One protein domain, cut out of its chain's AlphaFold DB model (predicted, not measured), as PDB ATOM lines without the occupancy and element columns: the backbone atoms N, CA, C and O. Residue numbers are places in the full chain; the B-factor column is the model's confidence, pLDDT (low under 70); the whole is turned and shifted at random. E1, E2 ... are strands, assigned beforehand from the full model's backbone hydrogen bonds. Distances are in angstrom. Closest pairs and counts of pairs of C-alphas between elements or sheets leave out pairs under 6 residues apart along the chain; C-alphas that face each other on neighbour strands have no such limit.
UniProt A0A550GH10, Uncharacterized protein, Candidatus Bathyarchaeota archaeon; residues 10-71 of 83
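This is residues 10 to 71 of the 83 residues of an uncharacterized protein of Candidatus Bathyarchaeota archaeon (UniProt A0A550GH10). With little regular structure, the printed part is a string of three small two-stranded pairs joined by loops: hairpin E2-E3 at one end, E1-E4 in the middle, and hairpin E5-E6 toward the other end. Its 62 residues have six named strands, E1 to E6 in order, and no named helix; the class is all strand, with 20 residues in named elements. Each pair is antiparallel. The whole is loose, radius of gyration of the C-alphas 13.5 A, spanning 41 by 21 by 15 A.

E1, residues 18 to 20, runs on into E2, residues 22 to 25, at 70 degrees. E2 and E3, residues 32 to 34, form a hairpin; N 22 and O 34 are 2.9 A apart. E4, residues 41 to 44, is antiparallel to E1, with N 20 and O 41 at 2.8 A. E5, residues 55 to 57, and E6, residues 60 to 62, form a hairpin, N 57 and O 60 at 2.8 A. Residues 61 to 62 of E6 pair antiparallel with residues 69 to 70. E4 and E5 are apart.

E1 begins at C-alpha 18 (243.917, 248.559, 191.753) and E6 ends at C-alpha 62 (251.354, 235.080, 185.690). E2 is 9.3 A long, E4 9.2 A.

The C-alphas farthest apart, of Asn 28 and Lys 65, are 42.0 A apart. The printed part has no cut, no link between named strands is long, and no printed residue is under pLDDT 70.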
ATOM      1  N   ASN A  10     246.808 248.445 177.618       91.50
ATOM      2  CA  ASN A  10     246.582 247.104 178.163       91.50
ATOM      3  C   ASN A  10     247.846 246.460 178.758       91.50
ATOM      4  O   ASN A  10     247.719 245.553 179.579       91.50
ATOM      5  N   ASP A  11     249.041 246.919 178.362       91.44
ATOM      6  CA  ASP A  11     250.319 246.490 178.950       91.44
ATOM      7  C   ASP A  11     250.630 247.229 180.266       91.44
ATOM      8  O   ASP A  11     251.546 246.856 180.999       91.44
ATOM      9  N   VAL A  12     249.886 248.301 180.559       92.19
ATOM     10  CA  VAL A  12     250.030 249.128 181.764       92.19
ATOM     11  C   VAL A  12     249.016 248.686 182.807       92.19
ATOM     12  O   VAL A  12     249.406 248.308 183.910       92.19
ATOM     13  N   CYS A  13     247.733 248.708 182.444       92.94
ATOM     14  CA  CYS A  13     246.601 248.418 183.318       92.94
ATOM     15  C   CYS A  13     245.370 247.966 182.518       92.94
ATOM     16  O   CYS A  13     245.286 248.172 181.310       92.94
ATOM     17  N   LYS A  14     244.395 247.364 183.201       93.94
ATOM     18  CA  LYS A  14     243.140 246.854 182.634       93.94
ATOM     19  C   LYS A  14     242.027 247.030 183.666       93.94
ATOM     20  O   LYS A  14     242.317 247.242 184.847       93.94
ATOM     21  N   PRO A  15     240.760 246.929 183.236       92.38
ATOM     22  CA  PRO A  15     239.630 246.975 184.150       92.38
ATOM     23  C   PRO A  15     239.769 245.972 185.301       92.38
ATOM     24  O   PRO A  15     240.160 244.826 185.083       92.38
ATOM     25  N   GLY A  16     239.440 246.422 186.511       91.25
ATOM     26  CA  GLY A  16     239.513 245.634 187.744       91.25
ATOM     27  C   GLY A  16     240.819 245.785 188.524       91.25
ATOM     28  O   GLY A  16     240.830 245.492 189.714       91.25
ATOM     29  N   ASP A  17     241.900 246.271 187.907       93.75
ATOM     30  CA  ASP A  17     243.155 246.493 188.628       93.75
ATOM     31  C   ASP A  17     243.032 247.636 189.646       93.75
ATOM     32  O   ASP A  17     242.402 248.664 189.385       93.75
ATOM     33  N   ILE A  18     243.731 247.490 190.770       93.75
ATOM     34  CA  ILE A  18     243.917 248.559 191.753       93.75
ATOM     35  C   ILE A  18     245.254 249.232 191.451       93.75
ATOM     36  O   ILE A  18     246.294 248.570 191.377       93.75
ATOM     37  N   ILE A  19     245.231 250.549 191.245       93.88
ATOM     38  CA  ILE A  19     246.375 251.308 190.729       93.88
ATOM     39  C   ILE A  19     246.673 252.487 191.643       93.88
ATOM     40  O   ILE A  19     245.820 253.347 191.862       93.88
ATOM     41  N   ARG A  20     247.925 252.585 192.089       93.50
ATOM     42  CA  ARG A  20     248.443 253.779 192.745       93.50
ATOM     43  C   ARG A  20     248.914 254.784 191.702       93.50
ATOM     44  O   ARG A  20     249.770 254.490 190.864       93.50
ATOM     45  N   THR A  21     248.378 255.996 191.772       94.06
ATOM     46  CA  THR A  21     248.695 257.080 190.836       94.06
ATOM     47  C   THR A  21     248.901 258.398 191.575       94.06
ATOM     48  O   THR A  21     248.514 258.541 192.733       94.06
ATOM     49  N   LYS A  22     249.515 259.373 190.901       94.19
ATOM     50  CA  LYS A  22     249.643 260.746 191.394       94.19
ATOM     51  C   LYS A  22     248.725 261.669 190.605       94.19
ATOM     52  O   LYS A  22     248.787 261.691 189.375       94.19
ATOM     53  N   VAL A  23     247.930 262.472 191.307       94.62
ATOM     54  CA  VAL A  23     247.122 263.531 190.694       94.62
ATOM     55  C   VAL A  23     248.048 264.665 190.256       94.62
ATOM     56  O   VAL A  23     248.788 265.219 191.068       94.62
ATOM     57  N   ILE A  24     248.026 264.998 188.966       94.81
ATOM     58  CA  ILE A  24     248.824 266.094 188.393       94.81
ATOM     59  C   ILE A  24     247.987 267.343 188.095       94.81
ATOM     60  O   ILE A  24     248.538 268.428 187.945       94.81
ATOM     61  N   SER A  25     246.665 267.206 187.982       92.50
ATOM     62  CA  SER A  25     245.738 268.306 187.696       92.50
ATOM     63  C   SER A  25     244.296 267.848 187.921       92.50
ATOM     64  O   SER A  25     243.997 266.678 187.715       92.50
ATOM     65  N   ASN A  26     243.406 268.775 188.277       91.62
ATOM     66  CA  ASN A  26     241.957 268.553 188.409       91.62
ATOM     67  C   ASN A  26     241.143 269.459 187.461       91.62
ATOM     68  O   ASN A  26     240.045 269.913 187.781       91.62
ATOM     69  N   LYS A  27     241.718 269.809 186.307       90.88
ATOM     70  CA  LYS A  27     241.057 270.658 185.307       90.88
ATOM     71  C   LYS A  27     239.832 269.958 184.708       90.88
ATOM     72  O   LYS A  27     239.792 268.741 184.600       90.88
ATOM     73  N   ASN A  28     238.845 270.749 184.288       91.19
ATOM     74  CA  ASN A  28     237.630 270.270 183.615       91.19
ATOM     75  C   ASN A  28     236.829 269.228 184.414       91.19
ATOM     76  O   ASN A  28     236.180 268.378 183.819       91.19
ATOM     77  N   GLN A  29     236.886 269.286 185.750       91.50
ATOM     78  CA  GLN A  29     236.227 268.319 186.640       91.50
ATOM     79  C   GLN A  29     236.715 266.869 186.445       91.50
ATOM     80  O   GLN A  29     236.047 265.923 186.851       91.50
ATOM     81  N   VAL A  30     237.901 266.688 185.850       93.00
ATOM     82  CA  VAL A  30     238.544 265.388 185.655       93.00
ATOM     83  C   VAL A  30     239.888 265.399 186.369       93.00
ATOM     84  O   VAL A  30     240.688 266.325 186.217       93.00
ATOM     85  N   SER A  31     240.170 264.352 187.141       92.25
ATOM     86  CA  SER A  31     241.499 264.150 187.714       92.25
ATOM     87  C   SER A  31     242.433 263.566 186.664       92.25
ATOM     88  O   SER A  31     242.264 262.445 186.190       92.25
ATOM     89  N   HIS A  32     243.445 264.341 186.300       93.44
ATOM     90  CA  HIS A  32     244.525 263.908 185.431       93.44
ATOM     91  C   HIS A  32     245.542 263.170 186.298       93.44
ATOM     92  O   HIS A  32     246.072 263.729 187.264       93.44
ATOM     93  N   LEU A  33     245.811 261.915 185.953       94.25
ATOM     94  CA  LEU A  33     246.641 261.011 186.742       94.25
ATOM     95  C   LEU A  33     247.963 260.728 186.026       94.25
ATOM     96  O   LEU A  33     248.026 260.689 184.799       94.25
ATOM     97  N   SER A  34     249.020 260.499 186.800       92.38
ATOM     98  CA  SER A  34     250.327 260.076 186.297       92.38
ATOM     99  C   SER A  34     250.849 258.867 187.065       92.38
ATOM    100  O   SER A  34     250.676 258.757 188.280       92.38
ATOM    101  N   THR A  35     251.530 257.974 186.345       92.06
ATOM    102  CA  THR A  35     252.256 256.820 186.897       92.06
ATOM    103  C   THR A  35     253.753 256.896 186.602       92.06
ATOM    104  O   THR A  35     254.429 255.879 186.619       92.06
ATOM    105  N   ASN A  36     254.310 258.061 186.256       89.00
ATOM    106  CA  ASN A  36     255.690 258.133 185.738       89.00
ATOM    107  C   ASN A  36     256.782 257.776 186.777       89.00
ATOM    108  O   ASN A  36     257.923 257.502 186.414       89.00
ATOM    109  N   ASP A  37     256.435 257.748 188.063       88.44
ATOM    110  CA  ASP A  37     257.327 257.322 189.143       88.44
ATOM    111  C   ASP A  37     257.405 255.783 189.248       88.44
ATOM    112  O   ASP A  37     256.454 255.082 188.913       88.44
ATOM    113  N   LYS A  38     258.525 255.243 189.743       85.50
ATOM    114  CA  LYS A  38     258.708 253.793 189.957       85.50
ATOM    115  C   LYS A  38     257.806 253.243 191.067       85.50
ATOM    116  O   LYS A  38     257.445 252.074 191.031       85.50
ATOM    117  N   SER A  39     257.464 254.071 192.050       89.94
ATOM    118  CA  SER A  39     256.552 253.732 193.155       89.94
ATOM    119  C   SER A  39     255.070 253.725 192.752       89.94
ATOM    120  O   SER A  39     254.220 253.302 193.536       89.94
ATOM    121  N   LEU A  40     254.754 254.194 191.540       92.56
ATOM    122  CA  LEU A  40     253.396 254.307 191.021       92.56
ATOM    123  C   LEU A  40     253.141 253.251 189.947       92.56
ATOM    124  O   LEU A  40     253.966 253.001 189.067       92.56
ATOM    125  N   GLY A  41     251.953 252.667 189.985       93.69
ATOM    126  CA  GLY A  41     251.578 251.558 189.127       93.69
ATOM    127  C   GLY A  41     250.502 250.699 189.768       93.69
ATOM    128  O   GLY A  41     249.881 251.071 190.761       93.69
ATOM    129  N   VAL A  42     250.266 249.543 189.169       94.81
ATOM    130  CA  VAL A  42     249.329 248.538 189.657       94.81
ATOM    131  C   VAL A  42     249.860 247.954 190.967       94.81
ATOM    132  O   VAL A  42     251.010 247.511 191.014       94.81
ATOM    133  N   VAL A  43     249.024 247.958 192.006       94.75
ATOM    134  CA  VAL A  43     249.306 247.383 193.336       94.75
ATOM    135  C   VAL A  43     248.642 246.018 193.517       94.75
ATOM    136  O   VAL A  43     249.226 245.143 194.152       94.75
ATOM    137  N   TYR A  44     247.494 245.810 192.862       94.06
ATOM    138  CA  TYR A  44     246.833 244.512 192.723       94.06
ATOM    139  C   TYR A  44     246.293 244.357 191.311       94.06
ATOM    140  O   TYR A  44     245.581 245.228 190.807       94.06
ATOM    141  N   ALA A  45     246.639 243.243 190.674       95.00
ATOM    142  CA  ALA A  45     246.211 242.924 189.325       95.00
ATOM    143  C   ALA A  45     245.395 241.635 189.327       95.00
ATOM    144  O   ALA A  45     245.761 240.648 189.973       95.00
ATOM    145  N   PHE A  46     244.328 241.627 188.536       95.12
ATOM    146  CA  PHE A  46     243.478 240.455 188.368       95.12
ATOM    147  C   PHE A  46     243.653 239.868 186.970       95.12
ATOM    148  O   PHE A  46     243.877 240.572 185.980       95.12
ATOM    149  N   CYS A  47     243.582 238.542 186.892       95.06
ATOM    150  CA  CYS A  47     243.682 237.817 185.638       95.06
ATOM    151  C   CYS A  47     242.484 238.141 184.745       95.06
ATOM    152  O   CYS A  47     241.341 237.910 185.132       95.06
ATOM    153  N   SER A  48     242.745 238.548 183.504       93.31
ATOM    154  CA  SER A  48     241.698 238.880 182.529       93.31
ATOM    155  C   SER A  48     240.804 237.698 182.129       93.31
ATOM    156  O   SER A  48     239.750 237.908 181.538       93.31
ATOM    157  N   ARG A  49     241.209 236.456 182.433       94.06
ATOM    158  CA  ARG A  49     240.454 235.237 182.093       94.06
ATOM    159  C   ARG A  49     239.637 234.657 183.240       94.06
ATOM    160  O   ARG A  49     238.577 234.101 182.999       94.06
ATOM    161  N   CYS A  50     240.168 234.689 184.460       94.19
ATOM    162  CA  CYS A  50     239.570 233.973 185.594       94.19
ATOM    163  C   CYS A  50     239.486 234.801 186.878       94.19
ATOM    164  O   CYS A  50     239.148 234.252 187.924       94.19
ATOM    165  N   SER A  51     239.834 236.089 186.803       93.38
ATOM    166  CA  SER A  51     239.762 237.064 187.896       93.38
ATOM    167  C   SER A  51     240.564 236.708 189.153       93.38
ATOM    168  O   SER A  51     240.422 237.370 190.172       93.38
ATOM    169  N   ASN A  52     241.434 235.694 189.104       94.75
ATOM    170  CA  ASN A  52     242.364 235.400 190.195       94.75
ATOM    171  C   ASN A  52     243.476 236.450 190.261       94.75
ATOM    172  O   ASN A  52     243.870 236.994 189.225       94.75
ATOM    173  N   LEU A  53     244.025 236.663 191.459       94.44
ATOM    174  CA  LEU A  53     245.177 237.539 191.650       94.44
ATOM    175  C   LEU A  53     246.357 237.067 190.792       94.44
ATOM    176  O   LEU A  53     246.636 235.868 190.704       94.44
ATOM    177  N   LEU A  54     247.024 238.010 190.137       95.00
ATOM    178  CA  LEU A  54     248.230 237.732 189.373       95.00
ATOM    179  C   LEU A  54     249.472 237.801 190.265       95.00
ATOM    180  O   LEU A  54     249.555 238.623 191.178       95.00
ATOM    181  N   GLU A  55     250.464 236.976 189.950       94.62
ATOM    182  CA  GLU A  55     251.750 236.955 190.638       94.62
ATOM    183  C   GLU A  55     252.854 237.527 189.733       94.62
ATOM    184  O   GLU A  55     252.919 237.201 188.539       94.62
ATOM    185  N   PRO A  56     253.734 238.394 190.260       93.06
ATOM    186  CA  PRO A  56     254.834 238.954 189.490       93.06
ATOM    187  C   PRO A  56     255.890 237.884 189.181       93.06
ATOM    188  O   PRO A  56     256.413 237.222 190.077       93.06
ATOM    189  N   LYS A  57     256.276 237.759 187.907       90.62
ATOM    190  CA  LYS A  57     257.287 236.809 187.429       90.62
ATOM    191  C   LYS A  57     258.287 237.489 186.495       90.62
ATOM    192  O   LYS A  57     258.040 237.631 185.302       90.62
ATOM    193  N   ARG A  58     259.454 237.869 187.038       82.62
ATOM    194  CA  ARG A  58     260.579 238.590 186.383       82.62
ATOM    195  C   ARG A  58     260.183 239.844 185.583       82.62
ATOM    196  O   ARG A  58     260.525 240.942 185.999       82.62
ATOM    197  N   TYR A  59     259.514 239.686 184.443       82.19
ATOM    198  CA  TYR A  59     259.122 240.762 183.526       82.19
ATOM    199  C   TYR A  59     257.620 240.804 183.215       82.19
ATOM    200  O   TYR A  59     257.163 241.753 182.580       82.19
ATOM    201  N   GLU A  60     256.862 239.790 183.626       91.69
ATOM    202  CA  GLU A  60     255.442 239.631 183.311       91.69
ATOM    203  C   GLU A  60     254.674 239.193 184.560       91.69
ATOM    204  O   GLU A  60     255.257 238.886 185.598       91.69
ATOM    205  N   MET A  61     253.353 239.194 184.473       93.44
ATOM    206  CA  MET A  61     252.454 238.728 185.516       93.44
ATOM    207  C   MET A  61     251.839 237.405 185.099       93.44
ATOM    208  O   MET A  61     251.294 237.303 184.001       93.44
ATOM    209  N   GLN A  62     251.907 236.399 185.965       95.81
ATOM    210  CA  GLN A  62     251.354 235.080 185.690       95.81
ATOM    211  C   GLN A  62     250.208 234.767 186.648       95.81
ATOM    212  O   GLN A  62     250.300 234.992 187.850       95.81
ATOM    213  N   CYS A  63     249.120 234.222 186.112       96.06
ATOM    214  CA  CYS A  63     248.038 233.696 186.923       96.06
ATOM    215  C   CYS A  63     248.404 232.296 187.439       96.06
ATOM    216  O   CYS A  63     248.580 231.394 186.612       96.06
ATOM    217  N   PRO A  64     248.430 232.064 188.761       95.19
ATOM    218  CA  PRO A  64     248.727 230.744 189.316       95.19
ATOM    219  C   PRO A  64     247.612 229.717 189.048       95.19
ATOM    220  O   PRO A  64     247.861 228.519 189.077       95.19
ATOM    221  N   LYS A  65     246.381 230.165 188.751       95.94
ATOM    222  CA  LYS A  65     245.210 229.287 188.567       95.94
ATOM    223  C   LYS A  65     245.018 228.795 187.134       95.94
ATOM    224  O   LYS A  65     244.782 227.614 186.928       95.94
ATOM    225  N   CYS A  66     245.071 229.689 186.143       95.62
ATOM    226  CA  CYS A  66     244.836 229.331 184.735       95.62
ATOM    227  C   CYS A  66     246.089 229.425 183.854       95.62
ATOM    228  O   CYS A  66     246.011 229.180 182.653       95.62
ATOM    229  N   GLY A  67     247.228 229.832 184.422       94.62
ATOM    230  CA  GLY A  67     248.496 229.960 183.707       94.62
ATOM    231  C   GLY A  67     248.590 231.158 182.760       94.62
ATOM    232  O   GLY A  67     249.630 231.319 182.127       94.62
ATOM    233  N   ASN A  68     247.553 232.003 182.659       95.75
ATOM    234  CA  ASN A  68     247.563 233.162 181.764       95.75
ATOM    235  C   ASN A  68     248.699 234.125 182.118       95.75
ATOM    236  O   ASN A  68     248.917 234.412 183.297       95.75
ATOM    237  N   VAL A  69     249.383 234.639 181.098       94.31
ATOM    238  CA  VAL A  69     250.499 235.571 181.260       94.31
ATOM    239  C   VAL A  69     250.133 236.909 180.638       94.31
ATOM    240  O   VAL A  69     249.640 236.976 179.514       94.31
ATOM    241  N   GLU A  70     250.330 237.980 181.397       93.69
ATOM    242  CA  GLU A  70     249.921 239.332 181.032       93.69
ATOM    243  C   GLU A  70     250.977 240.354 181.466       93.69
ATOM    244  O   GLU A  70     251.769 240.109 182.374       93.69
ATOM    245  N   LYS A  71     250.986 241.530 180.836       93.12
ATOM    246  CA  LYS A  71     251.888 242.633 181.192       93.12
ATOM    247  C   LYS A  71     251.139 243.704 181.960       93.12
ATOM    248  O   LYS A  71     250.001 244.011 181.620       93.12
TER     249      LYS A  71